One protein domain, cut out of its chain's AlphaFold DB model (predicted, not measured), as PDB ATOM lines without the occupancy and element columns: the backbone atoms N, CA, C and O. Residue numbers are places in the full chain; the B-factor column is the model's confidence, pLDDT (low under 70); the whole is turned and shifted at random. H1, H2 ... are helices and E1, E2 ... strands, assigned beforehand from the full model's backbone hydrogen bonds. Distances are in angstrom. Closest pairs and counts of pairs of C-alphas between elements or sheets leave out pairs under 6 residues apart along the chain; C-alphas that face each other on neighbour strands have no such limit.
ATOM      1  N   LEU A  27     -15.601  -1.928  39.613       96.38
ATOM      2  CA  LEU A  27     -15.432  -0.871  38.626       96.38
ATOM      3  C   LEU A  27     -15.392  -1.487  37.230       96.38
ATOM      4  O   LEU A  27     -14.506  -2.282  36.935       96.38
ATOM      5  N   HIS A  28     -16.312  -1.091  36.363       96.56
ATOM      6  CA  HIS A  28     -16.189  -1.291  34.930       96.56
ATOM      7  C   HIS A  28     -15.334  -0.157  34.346       96.56
ATOM      8  O   HIS A  28     -15.773   0.997  34.260       96.56
ATOM      9  N   ILE A  29     -14.089  -0.498  34.004       96.75
ATOM     10  CA  ILE A  29     -13.130   0.389  33.345       96.75
ATOM     11  C   ILE A  29     -13.411   0.342  31.846       96.75
ATOM     12  O   ILE A  29     -13.394  -0.735  31.253       96.75
ATOM     13  N   LEU A  30     -13.648   1.511  31.244       96.69
ATOM     14  CA  LEU A  30     -13.977   1.648  29.824       96.69
ATOM     15  C   LEU A  30     -13.100   2.724  29.164       96.69
ATOM     16  O   LEU A  30     -13.519   3.880  29.042       96.69
ATOM     17  N   PRO A  31     -11.870   2.380  28.751       97.19
ATOM     18  CA  PRO A  31     -11.006   3.282  28.008       97.19
ATOM     19  C   PRO A  31     -11.564   3.466  26.596       97.19
ATOM     20  O   PRO A  31     -11.686   2.501  25.843       97.19
ATOM     21  N   LYS A  32     -11.870   4.712  26.227       96.25
ATOM     22  CA  LYS A  32     -12.294   5.096  24.874       96.25
ATOM     23  C   LYS A  32     -11.348   6.150  24.325       96.25
ATOM     24  O   LYS A  32     -11.113   7.146  25.008       96.25
ATOM     25  N   LEU A  33     -10.848   5.948  23.114       96.12
ATOM     26  CA  LEU A  33     -10.135   6.937  22.315       96.12
ATOM     27  C   LEU A  33     -11.024   7.332  21.139       96.12
ATOM     28  O   LEU A  33     -11.388   6.491  20.322       96.12
ATOM     29  N   PHE A  34     -11.375   8.610  21.078       94.06
ATOM     30  CA  PHE A  34     -12.079   9.198  19.953       94.06
ATOM     31  C   PHE A  34     -11.072   9.720  18.928       94.06
ATOM     32  O   PHE A  34     -10.160  10.476  19.270       94.06
ATOM     33  N   VAL A  35     -11.261   9.316  17.676       90.06
ATOM     34  CA  VAL A  35     -10.446   9.699  16.528       90.06
ATOM     35  C   VAL A  35     -11.346  10.401  15.502       90.06
ATOM     36  O   VAL A  35     -12.322   9.806  15.029       90.06
ATOM     37  N   PRO A  36     -11.042  11.661  15.137       87.56
ATOM     38  CA  PRO A  36     -11.800  12.405  14.136       87.56
ATOM     39  C   PRO A  36     -11.927  11.667  12.803       87.56
ATOM     40  O   PRO A  36     -11.008  10.974  12.359       87.56
ATOM     41  N   SER A  37     -13.057  11.871  12.127       82.19
ATOM     42  CA  SER A  37     -13.367  11.202  10.857       82.19
ATOM     43  C   SER A  37     -12.290  11.427   9.782       82.19
ATOM     44  O   SER A  37     -11.967  10.515   9.023       82.19
ATOM     45  N   GLU A  38     -11.669  12.608   9.774       76.88
ATOM     46  CA  GLU A  38     -10.572  12.994   8.875       76.88
ATOM     47  C   GLU A  38      -9.287  12.168   9.056       76.88
ATOM     48  O   GLU A  38      -8.551  11.970   8.093       76.88
ATOM     49  N   VAL A  39      -9.041  11.639  10.259       79.06
ATOM     50  CA  VAL A  39      -7.878  10.787  10.574       79.06
ATOM     51  C   VAL A  39      -8.149   9.318  10.208       79.06
ATOM     52  O   VAL A  39      -7.231   8.544   9.940       79.06
ATOM     53  N   LEU A  40      -9.425   8.932  10.133       77.62
ATOM     54  CA  LEU A  40      -9.874   7.587   9.746       77.62
ATOM     55  C   LEU A  40     -10.137   7.450   8.242       77.62
ATOM     56  O   LEU A  40     -10.285   6.335   7.726       77.62
ATOM     57  N   ALA A  41     -10.272   8.579   7.543       62.28
ATOM     58  CA  ALA A  41     -10.796   8.632   6.191       62.28
ATOM     59  C   ALA A  41      -9.937   7.833   5.202       62.28
ATOM     60  O   ALA A  41      -8.798   8.175   4.894       62.28
ATOM     61  N   HIS A  42     -10.564   6.819   4.607       56.44
ATOM     62  CA  HIS A  42     -10.097   6.190   3.381       56.44
ATOM     63  C   HIS A  42     -10.521   7.101   2.229       56.44
ATOM     64  O   HIS A  42     -11.665   7.049   1.770       56.44
ATOM     65  N   SER A  43      -9.631   7.976   1.762       39.94
ATOM     66  CA  SER A  43      -9.904   8.678   0.504       39.94
ATOM     67  C   SER A  43     -10.098   7.649  -0.621       39.94
ATOM     68  O   SER A  43      -9.320   6.689  -0.706       39.94
ATOM     69  N   PRO A  44     -11.110   7.812  -1.495       37.50
ATOM     70  CA  PRO A  44     -11.323   6.913  -2.620       37.50
ATOM     71  C   PRO A  44     -10.135   7.049  -3.579       37.50
ATOM     72  O   PRO A  44     -10.074   7.969  -4.387       37.50
ATOM     73  N   GLY A  45      -9.150   6.160  -3.441       43.03
ATOM     74  CA  GLY A  45      -7.883   6.274  -4.172       43.03
ATOM     75  C   GLY A  45      -6.643   5.657  -3.522       43.03
ATOM     76  O   GLY A  45      -5.594   5.738  -4.146       43.03
ATOM     77  N   ALA A  46      -6.775   4.993  -2.365       44.75
ATOM     78  CA  ALA A  46      -5.721   4.285  -1.622       44.75
ATOM     79  C   ALA A  46      -4.891   5.163  -0.678       44.75
ATOM     80  O   ALA A  46      -3.844   5.636  -1.087       44.75
ATOM     81  N   TYR A  47      -5.327   5.293   0.582       51.47
ATOM     82  CA  TYR A  47      -4.454   5.487   1.751       51.47
ATOM     83  C   TYR A  47      -5.174   4.941   2.998       51.47
ATOM     84  O   TYR A  47      -6.294   5.370   3.281       51.47
ATOM     85  N   ASP A  48      -4.549   3.993   3.699       62.94
ATOM     86  CA  ASP A  48      -5.071   3.377   4.928       62.94
ATOM     87  C   ASP A  48      -4.923   4.367   6.101       62.94
ATOM     88  O   ASP A  48      -3.832   4.910   6.319       62.94
ATOM     89  N   GLY A  49      -6.034   4.676   6.781       72.56
ATOM     90  CA  GLY A  49      -6.076   5.543   7.968       72.56
ATOM     91  C   GLY A  49      -5.524   4.847   9.219       72.56
ATOM     92  O   GLY A  49      -4.831   3.839   9.123       72.56
ATOM     93  N   VAL A  50      -5.818   5.377  10.408       80.56
ATOM     94  CA  VAL A  50      -5.475   4.693  11.672       80.56
ATOM     95  C   VAL A  50      -6.347   3.440  11.845       80.56
ATOM     96  O   VAL A  50      -7.574   3.519  11.746       80.56
ATOM     97  N   GLU A  51      -5.717   2.300  12.130       82.69
ATOM     98  CA  GLU A  51      -6.339   0.978  12.337       82.69
ATOM     99  C   GLU A  51      -6.052   0.444  13.749       82.69
ATOM    100  O   GLU A  51      -5.138   0.926  14.414       82.69
ATOM    101  N   CYS A  52      -6.794  -0.560  14.234       87.12
ATOM    102  CA  CYS A  52      -6.613  -1.083  15.601       87.12
ATOM    103  C   CYS A  52      -5.172  -1.530  15.883       87.12
ATOM    104  O   CYS A  52      -4.638  -1.207  16.938       87.12
ATOM    105  N   ASP A  53      -4.522  -2.184  14.917       85.69
ATOM    106  CA  ASP A  53      -3.149  -2.693  15.052       85.69
ATOM    107  C   ASP A  53      -2.094  -1.578  15.152       85.69
ATOM    108  O   ASP A  53      -0.968  -1.821  15.580       85.69
ATOM    109  N   SER A  54      -2.461  -0.347  14.782       87.75
ATOM    110  CA  SER A  54      -1.627   0.851  14.935       87.75
ATOM    111  C   SER A  54      -1.827   1.569  16.271       87.75
ATOM    112  O   SER A  54      -1.203   2.600  16.502       87.75
ATOM    113  N   VAL A  55      -2.702   1.064  17.148       92.44
ATOM    114  CA  VAL A  55      -3.073   1.716  18.406       92.44
ATOM    115  C   VAL A  55      -2.802   0.787  19.583       92.44
ATOM    116  O   VAL A  55      -3.334  -0.317  19.666       92.44
ATOM    117  N   SER A  56      -2.024   1.263  20.551       95.31
ATOM    118  CA  SER A  56      -1.781   0.564  21.813       95.31
ATOM    119  C   SER A  56      -2.334   1.347  23.001       95.31
ATOM    120  O   SER A  56      -2.496   2.568  22.945       95.31
ATOM    121  N   LEU A  57      -2.644   0.623  24.079       97.56
ATOM    122  CA  LEU A  57      -3.181   1.175  25.317       97.56
ATOM    123  C   LEU A  57      -2.410   0.634  26.522       97.56
ATOM    124  O   LEU A  57      -2.404  -0.569  26.784       97.56
ATOM    125  N   GLU A  58      -1.854   1.544  27.310       96.81
ATOM    126  CA  GLU A  58      -1.361   1.288  28.658       96.81
ATOM    127  C   GLU A  58      -2.311   1.928  29.678       96.81
ATOM    128  O   GLU A  58      -2.786   3.051  29.499       96.81
ATOM    129  N   VAL A  59      -2.593   1.214  30.771       97.31
ATOM    130  CA  VAL A  59      -3.451   1.713  31.852       97.31
ATOM    131  C   VAL A  59      -2.693   1.667  33.165       97.31
ATOM    132  O   VAL A  59      -2.167   0.624  33.553       97.31
ATOM    133  N   THR A  60      -2.673   2.790  33.877       96.88
ATOM    134  CA  THR A  60      -2.117   2.865  35.232       96.88
ATOM    135  C   THR A  60      -3.144   3.440  36.197       96.88
ATOM    136  O   THR A  60      -4.060   4.154  35.795       96.88
ATOM    137  N   SER A  61      -3.042   3.098  37.481       97.38
ATOM    138  CA  SER A  61      -3.953   3.610  38.505       97.38
ATOM    139  C   SER A  61      -3.277   3.701  39.866       97.38
ATOM    140  O   SER A  61      -2.333   2.969  40.154       97.38
ATOM    141  N   THR A  62      -3.792   4.588  40.717       97.62
ATOM    142  CA  THR A  62      -3.412   4.678  42.134       97.62
ATOM    143  C   THR A  62      -4.157   3.679  43.026       97.62
ATOM    144  O   THR A  62      -3.897   3.625  44.230       97.62
ATOM    145  N   LEU A  63      -5.066   2.872  42.465       95.06
ATOM    146  CA  LEU A  63      -5.734   1.795  43.190       95.06
ATOM    147  C   LEU A  63      -4.724   0.751  43.705       95.06
ATOM    148  O   LEU A  63      -3.794   0.381  42.991       95.06
ATOM    149  N   PRO A  64      -4.919   0.196  44.917       92.50
ATOM    150  CA  PRO A  64      -4.033  -0.818  45.491       92.50
ATOM    151  C   PRO A  64      -4.349  -2.234  44.970       92.50
ATOM    152  O   PRO A  64      -4.234  -3.212  45.709       92.50
ATOM    153  N   VAL A  65      -4.812  -2.343  43.725       91.31
ATOM    154  CA  VAL A  65      -5.154  -3.594  43.038       91.31
ATOM    155  C   VAL A  65      -4.670  -3.522  41.594       91.31
ATOM    156  O   VAL A  65      -4.486  -2.434  41.050       91.31
ATOM    157  N   GLU A  66      -4.471  -4.676  40.968       91.56
ATOM    158  CA  GLU A  66      -4.171  -4.731  39.541       91.56
ATOM    159  C   GLU A  66      -5.405  -4.302  38.739       91.56
ATOM    160  O   GLU A  66      -6.494  -4.856  38.902       91.56
ATOM    161  N   VAL A  67      -5.241  -3.256  37.925       93.06
ATOM    162  CA  VAL A  67      -6.327  -2.672  37.123       93.06
ATOM    163  C   VAL A  67      -6.301  -3.117  35.667       93.06
ATOM    164  O   VAL A  67      -7.255  -2.849  34.948       93.06
ATOM    165  N   VAL A  68      -5.223  -3.764  35.224       92.88
ATOM    166  CA  VAL A  68      -5.077  -4.293  33.863       92.88
ATOM    167  C   VAL A  68      -5.643  -5.716  33.846       92.88
ATOM    168  O   VAL A  68      -5.393  -6.465  34.789       92.88
ATOM    169  N   PRO A  69      -6.431  -6.106  32.830       90.69
ATOM    170  CA  PRO A  69      -7.009  -7.441  32.782       90.69
ATOM    171  C   PRO A  69      -5.941  -8.506  32.506       90.69
ATOM    172  O   PRO A  69      -4.938  -8.246  31.834       90.69
ATOM    173  N   ASP A  70      -6.200  -9.733  32.962       84.88
ATOM    174  CA  ASP A  70      -5.378 -10.897  32.630       84.88
ATOM    175  C   ASP A  70      -5.272 -11.051  31.101       84.88
ATOM    176  O   ASP A  70      -6.279 -11.120  30.393       84.88
ATOM    177  N   GLY A  71      -4.041 -11.108  30.587       85.12
ATOM    178  CA  GLY A  71      -3.767 -11.142  29.145       85.12
ATOM    179  C   GLY A  71      -3.606  -9.769  28.480       85.12
ATOM    180  O   GLY A  71      -3.309  -9.722  27.291       85.12
ATOM    181  N   GLY A  72      -3.725  -8.674  29.239       91.12
ATOM    182  CA  GLY A  72      -3.554  -7.307  28.748       91.12
ATOM    183  C   GLY A  72      -4.814  -6.723  28.105       91.12
ATOM    184  O   GLY A  72      -5.787  -7.424  27.823       91.12
ATOM    185  N   ALA A  73      -4.804  -5.405  27.898       93.56
ATOM    186  CA  ALA A  73      -5.874  -4.715  27.189       93.56
ATOM    187  C   ALA A  73      -5.744  -4.943  25.675       93.56
ATOM    188  O   ALA A  73      -4.665  -4.798  25.106       93.56
ATOM    189  N   VAL A  74      -6.859  -5.266  25.024       94.81
ATOM    190  CA  VAL A  74      -6.961  -5.429  23.573       94.81
ATOM    191  C   VAL A  74      -7.702  -4.226  23.010       94.81
ATOM    192  O   VAL A  74      -8.837  -3.960  23.412       94.81
ATOM    193  N   VAL A  75      -7.071  -3.497  22.090       95.19
ATOM    194  CA  VAL A  75      -7.698  -2.361  21.406       95.19
ATOM    195  C   VAL A  75      -8.583  -2.876  20.272       95.19
ATOM    196  O   VAL A  75      -8.157  -3.694  19.461       95.19
ATOM    197  N   ARG A  76      -9.837  -2.421  20.245       93.50
ATOM    198  CA  ARG A  76     -10.879  -2.841  19.297       93.50
ATOM    199  C   ARG A  76     -11.730  -1.647  18.862       93.50
ATOM    200  O   ARG A  76     -11.620  -0.570  19.445       93.50
ATOM    201  N   GLN A  77     -12.623  -1.836  17.896       91.50
ATOM    202  CA  GLN A  77     -13.641  -0.859  17.491       91.50
ATOM    203  C   GLN A  77     -15.040  -1.497  17.544       91.50
ATOM    204  O   GLN A  77     -15.678  -1.664  16.504       91.50
ATOM    205  N   PRO A  78     -15.537  -1.847  18.747       88.88
ATOM    206  CA  PRO A  78     -16.747  -2.653  18.909       88.88
ATOM    207  C   PRO A  78     -18.038  -1.921  18.510       88.88
ATOM    208  O   PRO A  78     -19.091  -2.541  18.403       88.88
ATOM    209  N   TYR A  79     -17.996  -0.602  18.306       87.31
ATOM    210  CA  TYR A  79     -19.172   0.167  17.907       87.31
ATOM    211  C   TYR A  79     -19.277   0.272  16.381       87.31
ATOM    212  O   TYR A  79     -18.251   0.421  15.715       87.31
ATOM    213  N   PRO A  80     -20.499   0.352  15.818       78.38
ATOM    214  CA  PRO A  80     -20.694   0.678  14.402       78.38
ATOM    215  C   PRO A  80     -20.022   2.000  13.995       78.38
ATOM    216  O   PRO A  80     -19.615   2.185  12.847       78.38
ATOM    217  N   ASN A  81     -19.882   2.930  14.948       81.88
ATOM    218  CA  ASN A  81     -19.087   4.133  14.767       81.88
ATOM    219  C   ASN A  81     -17.586   3.835  14.933       81.88
ATOM    220  O   ASN A  81     -17.082   3.712  16.050       81.88
ATOM    221  N   ARG A  82     -16.867   3.850  13.807       84.81
ATOM    222  CA  ARG A  82     -15.409   3.663  13.707       84.81
ATOM    223  C   ARG A  82     -14.573   4.729  14.418       84.81
ATOM    224  O   ARG A  82     -13.363   4.589  14.504       84.81
ATOM    225  N   GLN A  83     -15.175   5.813  14.900       89.19
ATOM    226  CA  GLN A  83     -14.435   6.878  15.575       89.19
ATOM    227  C   GLN A  83     -13.921   6.499  16.956       89.19
ATOM    228  O   GLN A  83     -13.106   7.225  17.511       89.19
ATOM    229  N   TYR A  84     -14.368   5.377  17.511       92.31
ATOM    230  CA  TYR A  84     -14.029   4.978  18.866       92.31
ATOM    231  C   TYR A  84     -13.183   3.714  18.873       92.31
ATOM    232  O   TYR A  84     -13.678   2.623  18.595       92.31
ATOM    233  N   PHE A  85     -11.926   3.867  19.274       94.94
ATOM    234  CA  PHE A  85     -11.095   2.754  19.714       94.94
ATOM    235  C   PHE A  85     -11.365   2.505  21.194       94.94
ATOM    236  O   PHE A  85     -11.408   3.436  22.001       94.94
ATOM    237  N   VAL A  86     -11.578   1.249  21.557       96.44
ATOM    238  CA  VAL A  86     -11.981   0.836  22.899       96.44
ATOM    239  C   VAL A  86     -10.988  -0.191  23.411       96.44
ATOM    240  O   VAL A  86     -10.678  -1.160  22.721       96.44
ATOM    241  N   GLY A  87     -10.489   0.020  24.627       96.44
ATOM    242  CA  GLY A  87      -9.725  -0.997  25.338       96.44
ATOM    243  C   GLY A  87     -10.678  -2.005  25.970       96.44
ATOM    244  O   GLY A  87     -11.501  -1.623  26.798       96.44
ATOM    245  N   GLY A  88     -10.560  -3.281  25.617       94.44
ATOM    246  CA  GLY A  88     -11.329  -4.376  26.211       94.44
ATOM    247  C   GLY A  88     -10.443  -5.476  26.789       94.44
ATOM    248  O   GLY A  88      -9.250  -5.548  26.499       94.44
ATOM    249  N   ALA A  89     -11.029  -6.365  27.584       92.06
ATOM    250  CA  ALA A  89     -10.403  -7.638  27.941       92.06
ATOM    251  C   ALA A  89     -10.616  -8.688  26.832       92.06
ATOM    252  O   ALA A  89     -11.503  -8.536  25.987       92.06
ATOM    253  N   PRO A  90      -9.879  -9.814  26.830       86.56
ATOM    254  CA  PRO A  90     -10.094 -10.884  25.856       86.56
ATOM    255  C   PRO A  90     -11.557 -11.351  25.753       86.56
ATOM    256  O   PRO A  90     -12.039 -11.532  24.639       86.56
ATOM    257  N   LEU A  91     -12.259 -11.464  26.889       85.31
ATOM    258  CA  LEU A  91     -13.644 -11.956  26.983       85.31
ATOM    259  C   LEU A  91     -14.725 -10.864  26.992       85.31
ATOM    260  O   LEU A  91     -15.888 -11.186  26.792       85.31
ATOM    261  N   ILE A  92     -14.362  -9.609  27.268       89.56
ATOM    262  CA  ILE A  92     -15.300  -8.481  27.333       89.56
ATOM    263  C   ILE A  92     -14.761  -7.411  26.392       89.56
ATOM    264  O   ILE A  92     -13.713  -6.821  26.651       89.56
ATOM    265  N   ARG A  93     -15.438  -7.185  25.265       92.19
ATOM    266  CA  ARG A  93     -14.944  -6.249  24.241       92.19
ATOM    267  C   ARG A  93     -15.052  -4.794  24.660       92.19
ATOM    268  O   ARG A  93     -14.181  -3.998  24.323       92.19
ATOM    269  N   ASN A  94     -16.100  -4.468  25.403       92.62
ATOM    270  CA  ASN A  94     -16.387  -3.122  25.858       92.62
ATOM    271  C   ASN A  94     -15.858  -2.916  27.284       92.62
ATOM    272  O   ASN A  94     -16.640  -2.926  28.224       92.62
ATOM    273  N   GLY A  95     -14.541  -2.775  27.455       94.62
ATOM    274  CA  GLY A  95     -13.928  -2.587  28.776       94.62
ATOM    275  C   GLY A  95     -13.671  -3.882  29.550       94.62
ATOM    276  O   GLY A  95     -13.542  -4.967  28.981       94.62
ATOM    277  N   TRP A  96     -13.522  -3.764  30.870       95.12
ATOM    278  CA  TRP A  96     -13.371  -4.899  31.788       95.12
ATOM    279  C   TRP A  96     -13.740  -4.521  33.222       95.12
ATOM    280  O   TRP A  96     -13.894  -3.347  33.564       95.12
ATOM    281  N   ILE A  97     -13.886  -5.533  34.079       94.25
ATOM    282  CA  ILE A  97     -14.317  -5.366  35.469       94.25
ATOM    283  C   ILE A  97     -13.130  -5.534  36.417       94.25
ATOM    284  O   ILE A  97     -12.436  -6.548  36.386       94.25
ATOM    285  N   VAL A  98     -12.960  -4.573  37.321       94.56
ATOM    286  CA  VAL A  98     -11.974  -4.600  38.404       94.56
ATOM    287  C   VAL A  98     -12.693  -4.617  39.755       94.56
ATOM    288  O   VAL A  98     -13.478  -3.713  40.048       94.56
ATOM    289  N   PRO A  99     -12.447  -5.616  40.616       93.44
ATOM    290  CA  PRO A  99     -12.929  -5.592  41.989       93.44
ATOM    291  C   PRO A  99     -12.319  -4.439  42.782       93.44
ATOM    292  O   PRO A  99     -11.100  -4.285  42.828       93.44
ATOM    293  N   LEU A 100     -13.159  -3.671  43.470       94.50
ATOM    294  CA  LEU A 100     -12.708  -2.564  44.300       94.50
ATOM    295  C   LEU A 100     -12.579  -2.991  45.771       94.50
ATOM    296  O   LEU A 100     -13.442  -3.705  46.294       94.50
ATOM    297  N   PRO A 101     -11.544  -2.517  46.489       94.06
ATOM    298  CA  PRO A 101     -11.547  -2.528  47.948       94.06
ATOM    299  C   PRO A 101     -12.776  -1.790  48.501       94.06
ATOM    300  O   PRO A 101     -13.137  -0.734  47.983       94.06
ATOM    301  N   LEU A 102     -13.383  -2.307  49.578       89.25
ATOM    302  CA  LEU A 102     -14.643  -1.792  50.149       89.25
ATOM    303  C   LEU A 102     -14.618  -0.292  50.492       89.25
ATOM    304  O   LEU A 102     -15.637   0.376  50.373       89.25
ATOM    305  N   GLU A 103     -13.458   0.225  50.892       90.75
ATOM    306  CA  GLU A 103     -13.274   1.614  51.339       90.75
ATOM    307  C   GLU A 103     -12.862   2.569  50.202       90.75
ATOM    308  O   GLU A 103     -12.463   3.707  50.449       90.75
ATOM    309  N   THR A 104     -12.892   2.114  48.946       94.19
ATOM    310  CA  THR A 104     -12.482   2.937  47.800       94.19
ATOM    311  C   THR A 104     -13.520   4.019  47.530       94.19
ATOM    312  O   THR A 104     -14.659   3.719  47.182       94.19
ATOM    313  N   VAL A 105     -13.110   5.283  47.640       94.56
ATOM    314  CA  VAL A 105     -13.969   6.447  47.353       94.56
ATOM    315  C   VAL A 105     -13.375   7.331  46.262       94.56
ATOM    316  O   VAL A 105     -14.115   7.874  45.450       94.56
ATOM    317  N   GLU A 106     -12.052   7.467  46.213       96.94
ATOM    318  CA  GLU A 106     -11.345   8.272  45.218       96.94
ATOM    319  C   GLU A 106     -10.079   7.556  44.769       96.94
ATOM    320  O   GLU A 106      -9.424   6.885  45.569       96.94
ATOM    321  N   PHE A 107      -9.752   7.701  43.491       98.19
ATOM    322  CA  PHE A 107      -8.518   7.208  42.895       98.19
ATOM    323  C   PHE A 107      -8.288   7.903  41.556       98.19
ATOM    324  O   PHE A 107      -9.195   8.506  40.980       98.19
ATOM    325  N   ASP A 108      -7.074   7.754  41.044       98.25
ATOM    326  CA  ASP A 108      -6.698   8.228  39.724       98.25
ATOM    327  C   ASP A 108      -6.517   7.024  38.809       98.25
ATOM    328  O   ASP A 108      -6.027   5.963  39.222       98.25
ATOM    329  N   ILE A 109      -6.909   7.193  37.556       98.25
ATOM    330  CA  ILE A 109      -6.610   6.264  36.476       98.25
ATOM    331  C   ILE A 109      -6.078   7.062  35.292       98.25
ATOM    332  O   ILE A 109      -6.589   8.135  34.980       98.25
ATOM    333  N   GLU A 110      -5.035   6.553  34.652       98.38
ATOM    334  CA  GLU A 110      -4.457   7.145  33.456       98.38
ATOM    335  C   GLU A 110      -4.558   6.157  32.301       98.38
ATOM    336  O   GLU A 110      -4.116   5.009  32.413       98.38
ATOM    337  N   PHE A 111      -5.130   6.623  31.193       98.44
ATOM    338  CA  PHE A 111      -5.074   5.945  29.907       98.44
ATOM    339  C   PHE A 111      -3.973   6.577  29.071       98.44
ATOM    340  O   PHE A 111      -4.015   7.776  28.788       98.44
ATOM    341  N   HIS A 112      -3.005   5.763  28.678       97.62
ATOM    342  CA  HIS A 112      -1.940   6.160  27.784       97.62
ATOM    343  C   HIS A 112      -2.113   5.432  26.454       97.62
ATOM    344  O   HIS A 112      -1.898   4.225  26.358       97.62
ATOM    345  N   TRP A 113      -2.544   6.177  25.444       97.56
ATOM    346  CA  TRP A 113      -2.697   5.692  24.082       97.56
ATOM    347  C   TRP A 113      -1.462   6.060  23.275       97.56
ATOM    348  O   TRP A 113      -1.052   7.220  23.304       97.56
ATOM    349  N   ARG A 114      -0.918   5.108  22.520       94.94
ATOM    350  CA  ARG A 114       0.097   5.395  21.500       94.94
ATOM    351  C   ARG A 114      -0.417   4.963  20.144       94.94
ATOM    352  O   ARG A 114      -0.937   3.854  20.010       94.94
ATOM    353  N   LEU A 115      -0.295   5.851  19.168       92.75
ATOM    354  CA  LEU A 115      -0.628   5.586  17.781       92.75
ATOM    355  C   LEU A 115       0.673   5.581  16.979       92.75
ATOM    356  O   LEU A 115       1.390   6.579  16.972       92.75
ATOM    357  N   GLU A 116       0.952   4.490  16.274       87.38
ATOM    358  CA  GLU A 116       2.191   4.299  15.515       87.38
ATOM    359  C   GLU A 116       1.910   3.742  14.118       87.38
ATOM    360  O   GLU A 116       1.069   2.869  13.929       87.38
ATOM    361  N   GLY A 117       2.671   4.193  13.119       76.62
ATOM    362  CA  GLY A 117       2.702   3.555  11.802       76.62
ATOM    363  C   GLY A 117       2.211   4.421  10.636       76.62
ATOM    364  O   GLY A 117       1.951   5.618  10.780       76.62
ATOM    365  N   PRO A 118       2.107   3.836   9.424       64.69
ATOM    366  CA  PRO A 118       1.953   4.602   8.186       64.69
ATOM    367  C   PRO A 118       0.697   5.477   8.128       64.69
ATOM    368  O   PRO A 118       0.747   6.559   7.541       64.69
ATOM    369  N   GLY A 119      -0.414   5.027   8.720       67.75
ATOM    370  CA  GLY A 119      -1.661   5.795   8.790       67.75
ATOM    371  C   GLY A 119      -1.524   7.059   9.642       67.75
ATOM    372  O   GLY A 119      -2.017   8.121   9.258       67.75
ATOM    373  N   VAL A 120      -0.765   6.983  10.740       70.81
ATOM    374  CA  VAL A 120      -0.493   8.098  11.661       70.81
ATOM    375  C   VAL A 120       0.421   9.128  11.003       70.81
ATOM    376  O   VAL A 120       0.057  10.297  10.912       70.81
ATOM    377  N   TRP A 121       1.544   8.701  10.419       62.03
ATOM    378  CA  TRP A 121       2.436   9.604   9.679       62.03
ATOM    379  C   TRP A 121       1.721  10.336   8.543       62.03
ATOM    380  O   TRP A 121       1.901  11.536   8.341       62.03
ATOM    381  N   ARG A 122       0.879   9.643   7.776       66.75
ATOM    382  CA  ARG A 122       0.211  10.259   6.620       66.75
ATOM    383  C   ARG A 122      -0.840  11.290   7.022       66.75
ATOM    384  O   ARG A 122      -1.055  12.239   6.267       66.75
ATOM    385  N   THR A 123      -1.466  11.116   8.182       67.69
ATOM    386  CA  THR A 123      -2.538  11.991   8.670       67.69
ATOM    387  C   THR A 123      -2.005  13.101   9.574       67.69
ATOM    388  O   THR A 123      -2.342  14.266   9.372       67.69
ATOM    389  N   LEU A 124      -1.119  12.769  10.514       71.00
ATOM    390  CA  LEU A 124      -0.596  13.677  11.540       71.00
ATOM    391  C   LEU A 124       0.804  14.223  11.228       71.00
ATOM    392  O   LEU A 124       1.253  15.162  11.883       71.00
ATOM    393  N   ARG A 125       1.488  13.676  10.213       71.56
ATOM    394  CA  ARG A 125       2.888  13.996   9.857       71.56
ATOM    395  C   ARG A 125       3.874  13.792  11.007       71.56
ATOM    396  O   ARG A 125       4.854  14.523  11.110       71.56
ATOM    397  N   GLN A 126       3.594  12.796  11.841       73.81
ATOM    398  CA  GLN A 126       4.429  12.329  12.943       73.81
ATOM    399  C   GLN A 126       4.504  10.801  12.886       73.81
ATOM    400  O   GLN A 126       3.517  10.159  12.531       73.81
ATOM    401  N   ASP A 127       5.664  10.224  13.197       77.00
ATOM    402  CA  ASP A 127       5.843   8.762  13.183       77.00
ATOM    403  C   ASP A 127       5.083   8.077  14.334       77.00
ATOM    404  O   ASP A 127       4.629   6.939  14.198       77.00
ATOM    405  N   GLU A 128       4.904   8.812  15.432       86.94
ATOM    406  CA  GLU A 128       4.227   8.402  16.657       86.94
ATOM    407  C   GLU A 128       3.372   9.564  17.187       86.94
ATOM    408  O   GLU A 128       3.737  10.737  17.053       86.94
ATOM    409  N   TRP A 129       2.227   9.236  17.785       91.62
ATOM    410  CA  TRP A 129       1.368  10.191  18.481       91.62
ATOM    411  C   TRP A 129       0.920   9.628  19.828       91.62
ATOM    412  O   TRP A 129       0.244   8.598  19.885       91.62
ATOM    413  N   GLU A 130       1.257  10.323  20.914       94.25
ATOM    414  CA  GLU A 130       0.874   9.922  22.269       94.25
ATOM    415  C   GLU A 130      -0.357  10.693  22.761       94.25
ATOM    416  O   GLU A 130      -0.469  11.910  22.611       94.25
ATOM    417  N   VAL A 131      -1.282  10.012  23.433       96.25
ATOM    418  CA  VAL A 131      -2.379  10.667  24.147       96.25
ATOM    419  C   VAL A 131      -2.448  10.170  25.579       96.25
ATOM    420  O   VAL A 131      -2.662   8.988  25.839       96.25
ATOM    421  N   ARG A 132      -2.310  11.097  26.525       97.81
ATOM    422  CA  ARG A 132      -2.357  10.821  27.962       97.81
ATOM    423  C   ARG A 132      -3.617  11.414  28.565       97.81
ATOM    424  O   ARG A 132      -3.828  12.624  28.493       97.81
ATOM    425  N   HIS A 133      -4.441  10.573  29.173       98.19
ATOM    426  CA  HIS A 133      -5.702  10.978  29.776       98.19
ATOM    427  C   HIS A 133      -5.767  10.550  31.239       98.19
ATOM    428  O   HIS A 133      -5.980   9.379  31.541       98.19
ATOM    429  N   VAL A 134      -5.590  11.517  32.137       98.44
ATOM    430  CA  VAL A 134      -5.679  11.335  33.588       98.44
ATOM    431  C   VAL A 134      -7.096  11.651  34.051       98.44
ATOM    432  O   VAL A 134      -7.614  12.743  33.815       98.44
ATOM    433  N   ILE A 135      -7.721  10.705  34.742       98.19
ATOM    434  CA  ILE A 135      -9.076  10.838  35.263       98.19
ATOM    435  C   ILE A 135      -9.029  10.698  36.781       98.19
ATOM    436  O   ILE A 135      -8.700   9.639  37.317       98.19
ATOM    437  N   HIS A 136      -9.422  11.765  37.466       97.94
ATOM    438  CA  HIS A 136      -9.646  11.775  38.904       97.94
ATOM    439  C   HIS A 136     -11.066  11.280  39.181       97.94
ATOM    440  O   HIS A 136     -12.047  12.012  38.990       97.94
ATOM    441  N   VAL A 137     -11.184  10.023  39.597       96.69
ATOM    442  CA  VAL A 137     -12.471   9.366  39.826       96.69
ATOM    443  C   VAL A 137     -12.900   9.554  41.273       96.69
ATOM    444  O   VAL A 137     -12.152   9.252  42.202       96.69
ATOM    445  N   ARG A 138     -14.149   9.984  41.469       95.88
ATOM    446  CA  ARG A 138     -14.839   9.955  42.760       95.88
ATOM    447  C   ARG A 138     -16.068   9.056  42.672       95.88
ATOM    448  O   ARG A 138     -16.978   9.294  41.878       95.88
ATOM    449  N   LEU A 139     -16.109   8.035  43.518       94.19
ATOM    450  CA  LEU A 139     -17.218   7.100  43.626       94.19
ATOM    451  C   LEU A 139     -18.259   7.617  44.620       94.19
ATOM    452  O   LEU A 139     -17.947   8.003  45.745       94.19
ATOM    453  N   HIS A 140     -19.523   7.587  44.208       91.94
ATOM    454  CA  HIS A 140     -20.669   7.972  45.025       91.94
ATOM    455  C   HIS A 140     -21.535   6.752  45.332       91.94
ATOM    456  O   HIS A 140     -21.865   5.998  44.411       91.94
ATOM    457  N   PRO A 141     -21.971   6.565  46.588       89.69
ATOM    458  CA  PRO A 141     -22.956   5.544  46.916       89.69
ATOM    459  C   PRO A 141     -24.210   5.685  46.046       89.69
ATOM    460  O   PRO A 141     -24.674   6.794  45.776       89.69
ATOM    461  N   GLY A 142     -24.773   4.556  45.628       87.94
ATOM    462  CA  GLY A 142     -25.997   4.522  44.837       87.94
ATOM    463  C   GLY A 142     -26.842   3.288  45.134       87.94
ATOM    464  O   GLY A 142     -26.818   2.772  46.249       87.94
ATOM    465  N   LYS A 143     -27.641   2.843  44.158       89.00
ATOM    466  CA  LYS A 143     -28.591   1.725  44.340       89.00
ATOM    467  C   LYS A 143     -27.942   0.343  44.247       89.00
ATOM    468  O   LYS A 143     -28.613  -0.635  44.557       89.00
ATOM    469  N   GLY A 144     -26.688   0.278  43.814       90.25
ATOM    470  CA  GLY A 144     -25.917  -0.954  43.784       90.25
ATOM    471  C   GLY A 144     -24.418  -0.713  43.903       90.25
ATOM    472  O   GLY A 144     -23.980   0.418  44.131       90.25
ATOM    473  N   MET A 145     -23.654  -1.792  43.773       92.81
ATOM    474  CA  MET A 145     -22.207  -1.846  43.988       92.81
ATOM    475  C   MET A 145     -21.394  -1.845  42.684       92.81
ATOM    476  O   MET A 145     -20.172  -1.993  42.719       92.81
ATOM    477  N   THR A 146     -22.042  -1.653  41.535       94.81
ATOM    478  CA  THR A 146     -21.372  -1.580  40.231       94.81
ATOM    479  C   THR A 146     -21.144  -0.130  39.819       94.81
ATOM    480  O   THR A 146     -22.089   0.649  39.703       94.81
ATOM    481  N   TYR A 147     -19.893   0.241  39.569       94.94
ATOM    482  CA  TYR A 147     -19.493   1.568  39.105       94.94
ATOM    483  C   TYR A 147     -19.016   1.457  37.659       94.94
ATOM    484  O   TYR A 147     -18.017   0.803  37.403       94.94
ATOM    485  N   SER A 148     -19.712   2.070  36.703       94.81
ATOM    486  CA  SER A 148     -19.338   2.016  35.282       94.81
ATOM    487  C   SER A 148     -18.777   3.350  34.816       94.81
ATOM    488  O   SER A 148     -19.368   4.387  35.105       94.81
ATOM    489  N   MET A 149     -17.673   3.343  34.066       95.31
ATOM    490  CA  MET A 149     -17.204   4.538  33.351       95.31
ATOM    491  C   MET A 149     -18.115   4.922  32.178       95.31
ATOM    492  O   MET A 149     -17.982   6.012  31.631       95.31
ATOM    493  N   ASP A 150     -19.073   4.075  31.807       92.38
ATOM    494  CA  ASP A 150     -20.083   4.425  30.819       92.38
ATOM    495  C   ASP A 150     -21.231   5.228  31.442       92.38
ATOM    496  O   ASP A 150     -22.007   4.730  32.265       92.38
ATOM    497  N   SER A 151     -21.375   6.476  30.997       88.75
ATOM    498  CA  SER A 151     -22.439   7.370  31.444       88.75
ATOM    499  C   SER A 151     -23.844   6.909  31.064       88.75
ATOM    500  O   SER A 151     -24.807   7.351  31.694       88.75
ATOM    501  N   ALA A 152     -23.982   6.024  30.070       86.69
ATOM    502  CA  ALA A 152     -25.266   5.423  29.715       86.69
ATOM    503  C   ALA A 152     -25.824   4.513  30.826       86.69
ATOM    504  O   ALA A 152     -27.027   4.257  30.864       86.69
ATOM    505  N   CYS A 153     -24.975   4.061  31.756       86.38
ATOM    506  CA  CYS A 153     -25.379   3.261  32.912       86.38
ATOM    507  C   CYS A 153     -25.700   4.108  34.153       86.38
ATOM    508  O   CYS A 153     -26.104   3.558  35.175       86.38
ATOM    509  N   TRP A 154     -25.480   5.427  34.128       86.38
ATOM    510  CA  TRP A 154     -25.617   6.259  35.328       86.38
ATOM    511  C   TRP A 154     -27.086   6.591  35.634       86.38
ATOM    512  O   TRP A 154     -27.859   6.881  34.718       86.38
ATOM    513  N   PRO A 155     -27.488   6.621  36.920       76.56
ATOM    514  CA  PRO A 155     -28.877   6.846  37.300       76.56
ATOM    515  C   PRO A 155     -29.335   8.282  37.008       76.56
ATOM    516  O   PRO A 155     -28.543   9.229  37.065       76.56
ATOM    517  N   ASP A 156     -30.639   8.451  36.756       68.31
ATOM    518  CA  ASP A 156     -31.379   9.732  36.758       68.31
ATOM    519  C   ASP A 156     -31.069  10.541  38.017       68.31
ATOM    520  O   ASP A 156     -31.423  10.163  39.130       68.31
ATOM    521  N   ARG A 157     -30.296  11.623  37.824       60.91
ATOM    522  CA  ARG A 157     -29.966  12.601  38.857       60.91
ATOM    523  C   ARG A 157     -30.852  13.818  38.632       60.91
ATOM    524  O   ARG A 157     -30.777  14.442  37.582       60.91
ATOM    525  N   ASP A 158     -31.589  14.210  39.666       53.16
ATOM    526  CA  ASP A 158     -32.355  15.466  39.710       53.16
ATOM    527  C   ASP A 158     -31.450  16.725  39.790       53.16
ATOM    528  O   ASP A 158     -31.929  17.843  39.970       53.16
ATOM    529  N   ALA A 159     -30.124  16.557  39.698       50.09
ATOM    530  CA  ALA A 159     -29.110  17.597  39.867       50.09
ATOM    531  C   ALA A 159     -28.511  18.038  38.512       50.09
ATOM    532  O   ALA A 159     -28.402  17.224  37.599       50.09
ATOM    533  N   PRO A 160     -28.029  19.291  38.380       46.38
ATOM    534  CA  PRO A 160     -27.604  19.880  37.102       46.38
ATOM    535  C   PRO A 160     -26.242  19.391  36.574       46.38
ATOM    536  O   PRO A 160     -25.731  19.965  35.614       46.38
ATOM    537  N   ALA A 161     -25.615  18.386  37.195       52.19
ATOM    538  CA  ALA A 161     -24.326  17.876  36.735       52.19
ATOM    539  C   ALA A 161     -24.539  17.048  35.458       52.19
ATOM    540  O   ALA A 161     -25.263  16.047  35.504       52.19
ATOM    541  N   PRO A 162     -23.958  17.452  34.320       58.34
ATOM    542  CA  PRO A 162     -24.227  16.781  33.065       58.34
ATOM    543  C   PRO A 162     -23.555  15.399  33.018       58.34
ATOM    544  O   PRO A 162     -22.497  15.182  33.609       58.34
ATOM    545  N   ARG A 163     -24.192  14.454  32.317       72.25
ATOM    546  CA  ARG A 163     -23.682  13.094  32.117       72.25
ATOM    547  C   ARG A 163     -22.796  13.037  30.892       72.25
ATOM    548  O   ARG A 163     -23.304  13.043  29.775       72.25
ATOM    549  N   PHE A 164     -21.499  12.914  31.105       81.12
ATOM    550  CA  PHE A 164     -20.571  12.646  30.022       81.12
ATOM    551  C   PHE A 164     -19.642  11.521  30.435       81.12
ATOM    552  O   PHE A 164     -19.020  11.589  31.493       81.12
ATOM    553  N   SER A 165     -19.574  10.485  29.601       86.31
ATOM    554  CA  SER A 165     -18.546   9.462  29.746       86.31
ATOM    555  C   SER A 165     -17.173  10.120  29.593       86.31
ATOM    556  O   SER A 165     -17.020  10.955  28.694       86.31
ATOM    557  N   PRO A 166     -16.164   9.731  30.386       91.88
ATOM    558  CA  PRO A 166     -14.790  10.023  30.030       91.88
ATOM    559  C   PRO A 166     -14.473   9.397  28.666       91.88
ATOM    560  O   PRO A 166     -14.672   8.203  28.440       91.88
ATOM    561  N   VAL A 167     -14.003  10.226  27.740       93.94
ATOM    562  CA  VAL A 167     -13.552   9.830  26.400       93.94
ATOM    563  C   VAL A 167     -12.234  10.538  26.144       93.94
ATOM    564  O   VAL A 167     -12.129  11.745  26.340       93.94
ATOM    565  N   THR A 168     -11.217   9.812  25.715       95.94
ATOM    566  CA  THR A 168      -9.911  10.377  25.379       95.94
ATOM    567  C   THR A 168      -9.994  10.986  23.977       95.94
ATOM    568  O   THR A 168     -10.192  10.228  23.035       95.94
ATOM    569  N   PRO A 169      -9.921  12.314  23.796       93.38
ATOM    570  CA  PRO A 169      -9.840  12.907  22.465       93.38
ATOM    571  C   PRO A 169      -8.404  12.808  21.941       93.38
ATOM    572  O   PRO A 169      -7.462  12.884  22.732       93.38
ATOM    573  N   LEU A 170      -8.227  12.717  20.624       90.06
ATOM    574  CA  LEU A 170      -6.904  12.681  19.994       90.06
ATOM    575  C   LEU A 170      -6.101  13.986  20.195       90.06
ATOM    576  O   LEU A 170      -4.872  13.982  20.135       90.06
ATOM    577  N   GLY A 171      -6.797  15.095  20.451       85.94
ATOM    578  CA  GLY A 171      -6.254  16.446  20.579       85.94
ATOM    579  C   GLY A 171      -6.323  17.274  19.294       85.94
ATOM    580  O   GLY A 171      -5.753  18.364  19.251       85.94
ATOM    581  N   ILE A 172      -7.016  16.797  18.255       80.94
ATOM    582  CA  ILE A 172      -6.931  17.322  16.886       80.94
ATOM    583  C   ILE A 172      -8.330  17.591  16.320       80.94
ATOM    584  O   ILE A 172      -9.286  16.865  16.569       80.94
ATOM    585  N   GLY A 173      -8.459  18.664  15.541       74.38
ATOM    586  CA  GLY A 173      -9.692  18.972  14.820       74.38
ATOM    587  C   GLY A 173     -10.818  19.564  15.680       74.38
ATOM    588  O   GLY A 173     -10.725  19.745  16.899       74.38
ATOM    589  N   GLU A 174     -11.906  19.945  15.009       75.94
ATOM    590  CA  GLU A 174     -13.092  20.536  15.652       75.94
ATOM    591  C   GLU A 174     -14.020  19.473  16.265       75.94
ATOM    592  O   GLU A 174     -14.744  19.773  17.217       75.94
ATOM    593  N   GLU A 175     -14.004  18.235  15.758       79.56
ATOM    594  CA  GLU A 175     -14.802  17.123  16.301       79.56
ATOM    595  C   GLU A 175     -14.400  16.813  17.754       79.56
ATOM    596  O   GLU A 175     -15.254  16.825  18.640       79.56
ATOM    597  N   ASP A 176     -13.098  16.737  18.044       81.81
ATOM    598  CA  ASP A 176     -12.558  16.561  19.402       81.81
ATOM    599  C   ASP A 176     -12.982  17.657  20.388       81.81
ATOM    600  O   ASP A 176     -13.066  17.449  21.602       81.81
ATOM    601  N   ARG A 177     -13.215  18.885  19.907       80.12
ATOM    602  CA  ARG A 177     -13.698  19.972  20.772       80.12
ATOM    603  C   ARG A 177     -15.134  19.734  21.217       80.12
ATOM    604  O   ARG A 177     -15.483  20.130  22.331       80.12
ATOM    605  N   LYS A 178     -15.956  19.090  20.384       81.88
ATOM    606  CA  LYS A 178     -17.334  18.731  20.740       81.88
ATOM    607  C   LYS A 178     -17.347  17.642  21.811       81.88
ATOM    608  O   LYS A 178     -18.060  17.814  22.796       81.88
ATOM    609  N   GLU A 179     -16.477  16.639  21.695       83.06
ATOM    610  CA  GLU A 179     -16.327  15.544  22.675       83.06
ATOM    611  C   GLU A 179     -15.867  16.002  24.068       83.06
ATOM    612  O   GLU A 179     -16.014  15.301  25.071       83.06
ATOM    613  N   ARG A 180     -15.311  17.211  24.167       83.94
ATOM    614  CA  ARG A 180     -14.897  17.822  25.437       83.94
ATOM    615  C   ARG A 180     -15.984  18.672  26.093       83.94
ATOM    616  O   ARG A 180     -15.838  19.090  27.243       83.94
ATOM    617  N   ARG A 181     -17.067  18.986  25.380       82.94
ATOM    618  CA  ARG A 181     -18.049  19.974  25.828       82.94
ATOM    619  C   ARG A 181     -18.842  19.462  27.029       82.94
ATOM    620  O   ARG A 181     -19.489  18.429  26.962       82.94
ATOM    621  N   GLY A 182     -18.850  20.245  28.108       81.56
ATOM    622  CA  GLY A 182     -19.640  19.955  29.309       81.56
ATOM    623  C   GLY A 182     -19.001  18.960  30.285       81.56
ATOM    624  O   GLY A 182     -19.569  18.726  31.349       81.56
ATOM    625  N   ARG A 183     -17.811  18.433  29.972       89.12
ATOM    626  CA  ARG A 183     -16.990  17.614  30.876       89.12
ATOM    627  C   ARG A 183     -16.224  18.472  31.883       89.12
ATOM    628  O   ARG A 183     -15.936  19.641  31.623       89.12
ATOM    629  N   GLN A 184     -15.869  17.891  33.031       90.88
ATOM    630  CA  GLN A 184     -15.111  18.578  34.085       90.88
ATOM    631  C   GLN A 184     -13.595  18.481  33.841       90.88
ATOM    632  O   GLN A 184     -12.853  17.914  34.640       90.88
ATOM    633  N   ILE A 185     -13.142  19.041  32.721       92.88
ATOM    634  CA  ILE A 185     -11.729  19.045  32.328       92.88
ATOM    635  C   ILE A 185     -10.969  20.077  33.169       92.88
ATOM    636  O   ILE A 185     -11.306  21.264  33.158       92.88
ATOM    637  N   THR A 186      -9.945  19.634  33.898       94.31
ATOM    638  CA  THR A 186      -9.078  20.485  34.729       94.31
ATOM    639  C   THR A 186      -7.874  20.995  33.950       94.31
ATOM    640  O   THR A 186      -7.446  22.133  34.163       94.31
ATOM    641  N   ARG A 187      -7.349  20.193  33.015       94.88
ATOM    642  CA  ARG A 187      -6.212  20.564  32.170       94.88
ATOM    643  C   ARG A 187      -6.301  19.905  30.798       94.88
ATOM    644  O   ARG A 187      -6.676  18.749  30.676       94.88
ATOM    645  N   ALA A 188      -5.930  20.652  29.765       93.69
ATOM    646  CA  ALA A 188      -5.791  20.161  28.401       93.69
ATOM    647  C   ALA A 188      -4.633  20.905  27.729       93.69
ATOM    648  O   ALA A 188      -4.634  22.139  27.723       93.69
ATOM    649  N   CYS A 189      -3.641  20.191  27.207       92.44
ATOM    650  CA  CYS A 189      -2.502  20.805  26.527       92.44
ATOM    651  C   CYS A 189      -1.812  19.839  25.571       92.44
ATOM    652  O   CYS A 189      -1.880  18.626  25.748       92.44
ATOM    653  N   ASP A 190      -1.096  20.400  24.609       92.25
ATOM    654  CA  ASP A 190      -0.284  19.628  23.681       92.25
ATOM    655  C   ASP A 190       0.942  19.036  24.392       92.25
ATOM    656  O   ASP A 190       1.546  19.674  25.266       92.25
ATOM    657  N   LEU A 191       1.310  17.816  24.012       89.75
ATOM    658  CA  LEU A 191       2.590  17.206  24.361       89.75
ATOM    659  C   LEU A 191       3.616  17.584  23.293       89.75
ATOM    660  O   LEU A 191       3.298  17.639  22.106       89.75
ATOM    661  N   VAL A 192       4.853  17.845  23.715       89.25
ATOM    662  CA  VAL A 192       5.959  18.204  22.818       89.25
ATOM    663  C   VAL A 192       7.210  17.413  23.161       89.25
ATOM    664  O   VAL A 192       7.478  17.153  24.337       89.25
ATOM    665  N   TYR A 193       8.015  17.088  22.151       82.75
ATOM    666  CA  TYR A 193       9.319  16.465  22.370       82.75
ATOM    667  C   TYR A 193      10.247  17.427  23.122       82.75
ATOM    668  O   TYR A 193      10.451  18.576  22.721       82.75
ATOM    669  N   LEU A 194      10.824  16.973  24.236       82.00
ATOM    670  CA  LEU A 194      11.686  17.811  25.082       82.00
ATOM    671  C   LEU A 194      13.163  17.781  24.652       82.00
ATOM    672  O   LEU A 194      13.921  18.711  24.963       82.00
ATOM    673  N   GLU A 195      13.563  16.739  23.925       79.19
ATOM    674  CA  GLU A 195      14.941  16.420  23.541       79.19
ATOM    675  C   GLU A 195      14.995  15.849  22.108       79.19
ATOM    676  O   GLU A 195      13.962  15.502  21.543       79.19
ATOM    677  N   GLY A 196      16.193  15.766  21.517       81.88
ATOM    678  CA  GLY A 196      16.403  15.249  20.156       81.88
ATOM    679  C   GLY A 196      16.189  16.272  19.033       81.88
ATOM    680  O   GLY A 196      15.985  17.462  19.283       81.88
ATOM    681  N   ASP A 197      16.264  15.798  17.786       82.12
ATOM    682  CA  ASP A 197      16.152  16.634  16.577       82.12
ATOM    683  C   ASP A 197      14.738  17.216  16.383       82.12
ATOM    684  O   ASP A 197      14.591  18.268  15.768       82.12
ATOM    685  N   GLN A 198      13.719  16.583  16.975       78.88
ATOM    686  CA  GLN A 198      12.307  16.999  16.944       78.88
ATOM    687  C   GLN A 198      11.914  17.890  18.133       78.88
ATOM    688  O   GLN A 198      10.734  18.116  18.398       78.88
ATOM    689  N   LYS A 199      12.883  18.396  18.906       86.31
ATOM    690  CA  LYS A 199      12.599  19.178  20.113       86.31
ATOM    691  C   LYS A 199      11.666  20.363  19.831       86.31
ATOM    692  O   LYS A 199      11.990  21.261  19.057       86.31
ATOM    693  N   GLY A 200      10.566  20.425  20.579       81.81
ATOM    694  CA  GLY A 200       9.536  21.457  20.471       81.81
ATOM    695  C   GLY A 200       8.451  21.159  19.435       81.81
ATOM    696  O   GLY A 200       7.480  21.912  19.374       81.81
ATOM    697  N   GLU A 201       8.584  20.085  18.656       84.75
ATOM    698  CA  GLU A 201       7.510  19.585  17.799       84.75
ATOM    699  C   GLU A 201       6.432  18.878  18.629       84.75
ATOM    700  O   GLU A 201       6.692  18.393  19.734       84.75
ATOM    701  N   LEU A 202       5.208  18.859  18.091       85.88
ATOM    702  CA  LEU A 202       4.064  18.190  18.703       85.88
ATOM    703  C   LEU A 202       4.299  16.678  18.730       85.88
ATOM    704  O   LEU A 202       4.509  16.068  17.687       85.88
ATOM    705  N   ALA A 203       4.222  16.105  19.924       86.56
ATOM    706  CA  ALA A 203       4.352  14.673  20.172       86.56
ATOM    707  C   ALA A 203       3.005  14.013  20.503       86.56
ATOM    708  O   ALA A 203       2.901  12.791  20.532       86.56
ATOM    709  N   GLY A 204       1.975  14.807  20.814       91.25
ATOM    710  CA  GLY A 204       0.753  14.241  21.353       91.25
ATOM    711  C   GLY A 204      -0.174  15.224  22.048       91.25
ATOM    712  O   GLY A 204      -0.052  16.444  21.916       91.25
ATOM    713  N   PHE A 205      -1.067  14.681  22.870       94.25
ATOM    714  CA  PHE A 205      -2.044  15.442  23.637       94.25
ATOM    715  C   PHE A 205      -2.181  14.941  25.078       94.25
ATOM    716  O   PHE A 205      -2.132  13.747  25.362       94.25
ATOM    717  N   PHE A 206      -2.374  15.870  26.010       96.44
ATOM    718  CA  PHE A 206      -2.613  15.585  27.420       96.44
ATOM    719  C   PHE A 206      -3.967  16.136  27.857       96.44
ATOM    720  O   PHE A 206      -4.273  17.314  27.638       96.44
ATOM    721  N   LEU A 207      -4.740  15.300  28.546       96.56
ATOM    722  CA  LEU A 207      -6.023  15.636  29.143       96.56
ATOM    723  C   LEU A 207      -6.064  15.199  30.611       96.56
ATOM    724  O   LEU A 207      -5.674  14.089  30.953       96.56
ATOM    725  N   GLU A 208      -6.600  16.060  31.464       97.88
ATOM    726  CA  GLU A 208      -6.880  15.783  32.869       97.88
ATOM    727  C   GLU A 208      -8.327  16.184  33.165       97.88
ATOM    728  O   GLU A 208      -8.741  17.309  32.849       97.88
ATOM    729  N   GLU A 209      -9.113  15.285  33.752       96.06
ATOM    730  CA  GLU A 209     -10.502  15.568  34.115       96.06
ATOM    731  C   GLU A 209     -10.937  14.925  35.433       96.06
ATOM    732  O   GLU A 209     -10.272  14.053  35.992       96.06
ATOM    733  N   ARG A 210     -12.086  15.375  35.941       95.19
ATOM    734  CA  ARG A 210     -12.756  14.807  37.116       95.19
ATOM    735  C   ARG A 210     -14.041  14.107  36.713       95.19
ATOM    736  O   ARG A 210     -14.840  14.664  35.964       95.19
ATOM    737  N   VAL A 211     -14.271  12.916  37.260       93.38
ATOM    738  CA  VAL A 211     -15.475  12.130  36.971       93.38
ATOM    739  C   VAL A 211     -16.088  11.599  38.262       93.38
ATOM    740  O   VAL A 211     -15.442  10.915  39.051       93.38
ATOM    741  N   ASP A 212     -17.371  11.898  38.450       91.56
ATOM    742  CA  ASP A 212     -18.180  11.420  39.566       91.56
ATOM    743  C   ASP A 212     -19.042  10.225  39.119       91.56
ATOM    744  O   ASP A 212     -20.020  10.404  38.393       91.56
ATOM    745  N   ILE A 213     -18.729   9.013  39.585       92.44
ATOM    746  CA  ILE A 213     -19.444   7.783  39.199       92.44
ATOM    747  C   ILE A 213     -20.342   7.328  40.349       92.44
ATOM    748  O   ILE A 213     -19.887   7.164  41.476       92.44
ATOM    749  N   THR A 214     -21.631   7.108  40.083       91.56
ATOM    750  CA  THR A 214     -22.589   6.620  41.093       91.56
ATOM    751  C   THR A 214     -22.831   5.124  40.929       91.56
ATOM    752  O   THR A 214     -23.050   4.671  39.810       91.56
ATOM    753  N   GLY A 215     -22.838   4.381  42.039       91.38
ATOM    754  CA  GLY A 215     -23.084   2.938  42.032       91.38
ATOM    755  C   GLY A 215     -24.494   2.565  41.552       91.38
ATOM    756  O   GLY A 215     -25.498   3.140  41.986       91.38
ATOM    757  N   VAL A 216     -24.583   1.572  40.673       91.38
ATOM    758  CA  VAL A 216     -25.832   1.016  40.137       91.38
ATOM    759  C   VAL A 216     -25.873  -0.501  40.325       91.38
ATOM    760  O   VAL A 216     -24.824  -1.111  40.528       91.38
ATOM    761  N   PRO A 217     -27.063  -1.129  40.290       91.62
ATOM    762  CA  PRO A 217     -27.159  -2.580  40.213       91.62
ATOM    763  C   PRO A 217     -26.451  -3.107  38.962       91.62
ATOM    764  O   PRO A 217     -26.609  -2.524  37.891       91.62
ATOM    765  N   LEU A 218     -25.731  -4.225  39.076       89.69
ATOM    766  CA  LEU A 218     -25.047  -4.877  37.948       89.69
ATOM    767  C   LEU A 218     -25.960  -5.074  36.728       89.69
ATOM    768  O   LEU A 218     -25.570  -4.749  35.614       89.69
ATOM    769  N   ALA A 219     -27.203  -5.514  36.934       86.12
ATOM    770  CA  ALA A 219     -28.167  -5.685  35.845       86.12
ATOM    771  C   ALA A 219     -28.497  -4.389  35.082       86.12
ATOM    772  O   ALA A 219     -29.003  -4.463  33.970       86.12
ATOM    773  N   GLN A 220     -28.238  -3.211  35.659       85.12
ATOM    774  CA  GLN A 220     -28.433  -1.907  35.012       85.12
ATOM    775  C   GLN A 220     -27.164  -1.409  34.300       85.12
ATOM    776  O   GLN A 220     -27.240  -0.468  33.509       85.12
ATOM    777  N   ALA A 221     -26.013  -2.048  34.526       87.88
ATOM    778  CA  ALA A 221     -24.761  -1.785  33.820       87.88
ATOM    779  C   ALA A 221     -24.709  -2.530  32.469       87.88
ATOM    780  O   ALA A 221     -23.751  -3.231  32.159       87.88
ATOM    781  N   TRP A 222     -25.767  -2.370  31.669       85.88
ATOM    782  CA  TRP A 222     -26.020  -3.128  30.439       85.88
ATOM    783  C   TRP A 222     -24.896  -3.050  29.402       85.88
ATOM    784  O   TRP A 222     -24.732  -3.975  28.612       85.88
ATOM    785  N   SER A 223     -24.123  -1.960  29.389       86.88
ATOM    786  CA  SER A 223     -23.086  -1.775  28.379       86.88
ATOM    787  C   SER A 223     -21.862  -2.663  28.586       86.88
ATOM    788  O   SER A 223     -21.102  -2.835  27.640       86.88
ATOM    789  N   ILE A 224     -21.699  -3.278  29.765       89.19
ATOM    790  CA  ILE A 224     -20.643  -4.273  30.024       89.19
ATOM    791  C   ILE A 224     -20.750  -5.433  29.024       89.19
ATOM    792  O   ILE A 224     -19.749  -5.834  28.433       89.19
ATOM    793  N   ASP A 225     -21.971  -5.914  28.787       85.88
ATOM    794  CA  ASP A 225     -22.253  -7.052  27.906       85.88
ATOM    795  C   ASP A 225     -22.729  -6.616  26.509       85.88
ATOM    796  O   ASP A 225     -23.118  -7.444  25.688       85.88
ATOM    797  N   ALA A 226     -22.708  -5.313  26.209       84.94
ATOM    798  CA  ALA A 226     -23.072  -4.798  24.893       84.94
ATOM    799  C   ALA A 226     -21.889  -4.858  23.918       84.94
ATOM    800  O   ALA A 226     -20.730  -4.849  24.336       84.94
TER     801      ALA A 226
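This is residues 27 to 226 of the 517 residues of an uncharacterized protein of Burkholderia sp. KK1 (UniProt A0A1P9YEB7). A long, twisted wall of five strands, E3, E7, E8, E11 and E10, is partly covered on one face by a small sheet, E2, E5 and E4, whose strands cross those of the wall as in a sandwich. A second small sheet, E6, E1 and E9, continues from the first, E1 running on into E2, while short helices H1 and H2 sit at the opposite end of the wall. The 200 printed residues hold four named helices and eleven named strands in the order E1 E2 H1 E3 E4 E5 E6 E7 H2 E8 E9 H3 E10 E11 H4, with under half of the residues, 94, in named elements, of mixed class. The wall, in the order above, and the sheet E6, E1, E9 are mixed; E2, E5, E4 is antiparallel. The whole is compact, with a radius of gyration of the C-alphas of 17.3 A and spans of 51 by 36 by 34 A.

In the largest sheet E8, residues 128 to 140, and E11, residues 202 to 214, are parallel, with N 134 and O 207 2.8 A apart. E7, residues 106 to 116, is antiparallel to E8, with N 113 and O 131 at 2.8 A. Edge strand E3, residues 55 to 61, is antiparallel to E7, with N 58 and O 112 at 2.8 A. The other edge strand, E10, residues 184 to 192, forms a hairpin with E11, with N 208 and O 187 at 2.8 A. This sheet makes a sandwich, two sheets face to face, with E2, residues 32 to 34, E5, residues 84 to 88, and E4, residues 74 to 76; the strands of the one stand at 64 degrees to those of the other. N 33 and O 85 are 2.8 A apart between E2 and E5; in the hairpin E4 and E5, N 74 and O 88 are at 2.8 A. E1, residues 27 to 29, is antiparallel to E6, residues 96 to 99, with N 27 and O 98 at 2.8 A, and parallel to E9, residues 146 to 148, with N 28 and O 147 at 2.8 A. H2, residues 118 to 124, is on the largest sheet over E8, at a height over the sheet of 8.0 A; their closest C-alphas, of Val 120 and Glu 128, are 6.9 A apart. H1, residues 37 to 40, and H2 only just touch, with 3 pairs of C-alphas within 8 A, the closest those of Val 39 and Thr 123 at 5.8 A. H3, residues 175 to 179, touches no helix; H4, residues 222 to 225, only grazes the sheet of E6, E1 and E9. Every O i to N i+4 pair is within hydrogen-bond range in H2 and H3; H1 and H4 are too short for one.

E8 is 37.7 A long, E11 36.7 A, E7 32.9 A, E10 23.9 A and E3 20.2 A from first to last C-alpha. C-alpha 27, where E1 begins, is at (-15.432, -0.871, 38.626), and C-alpha 225, where H4 ends, at (-22.253, -7.052, 27.906).

The two C-alphas farthest apart, of Gly 45 and Glu 103, are 56.0 A apart. The printed part has no cut; its long links are H1 to E3, E3 to E4 and E9 to H3. Mean pLDDT of the printed part is 86.3; residues 41 to 48, 118 to 119, 121 to 123 and 156 to 162 are under 70.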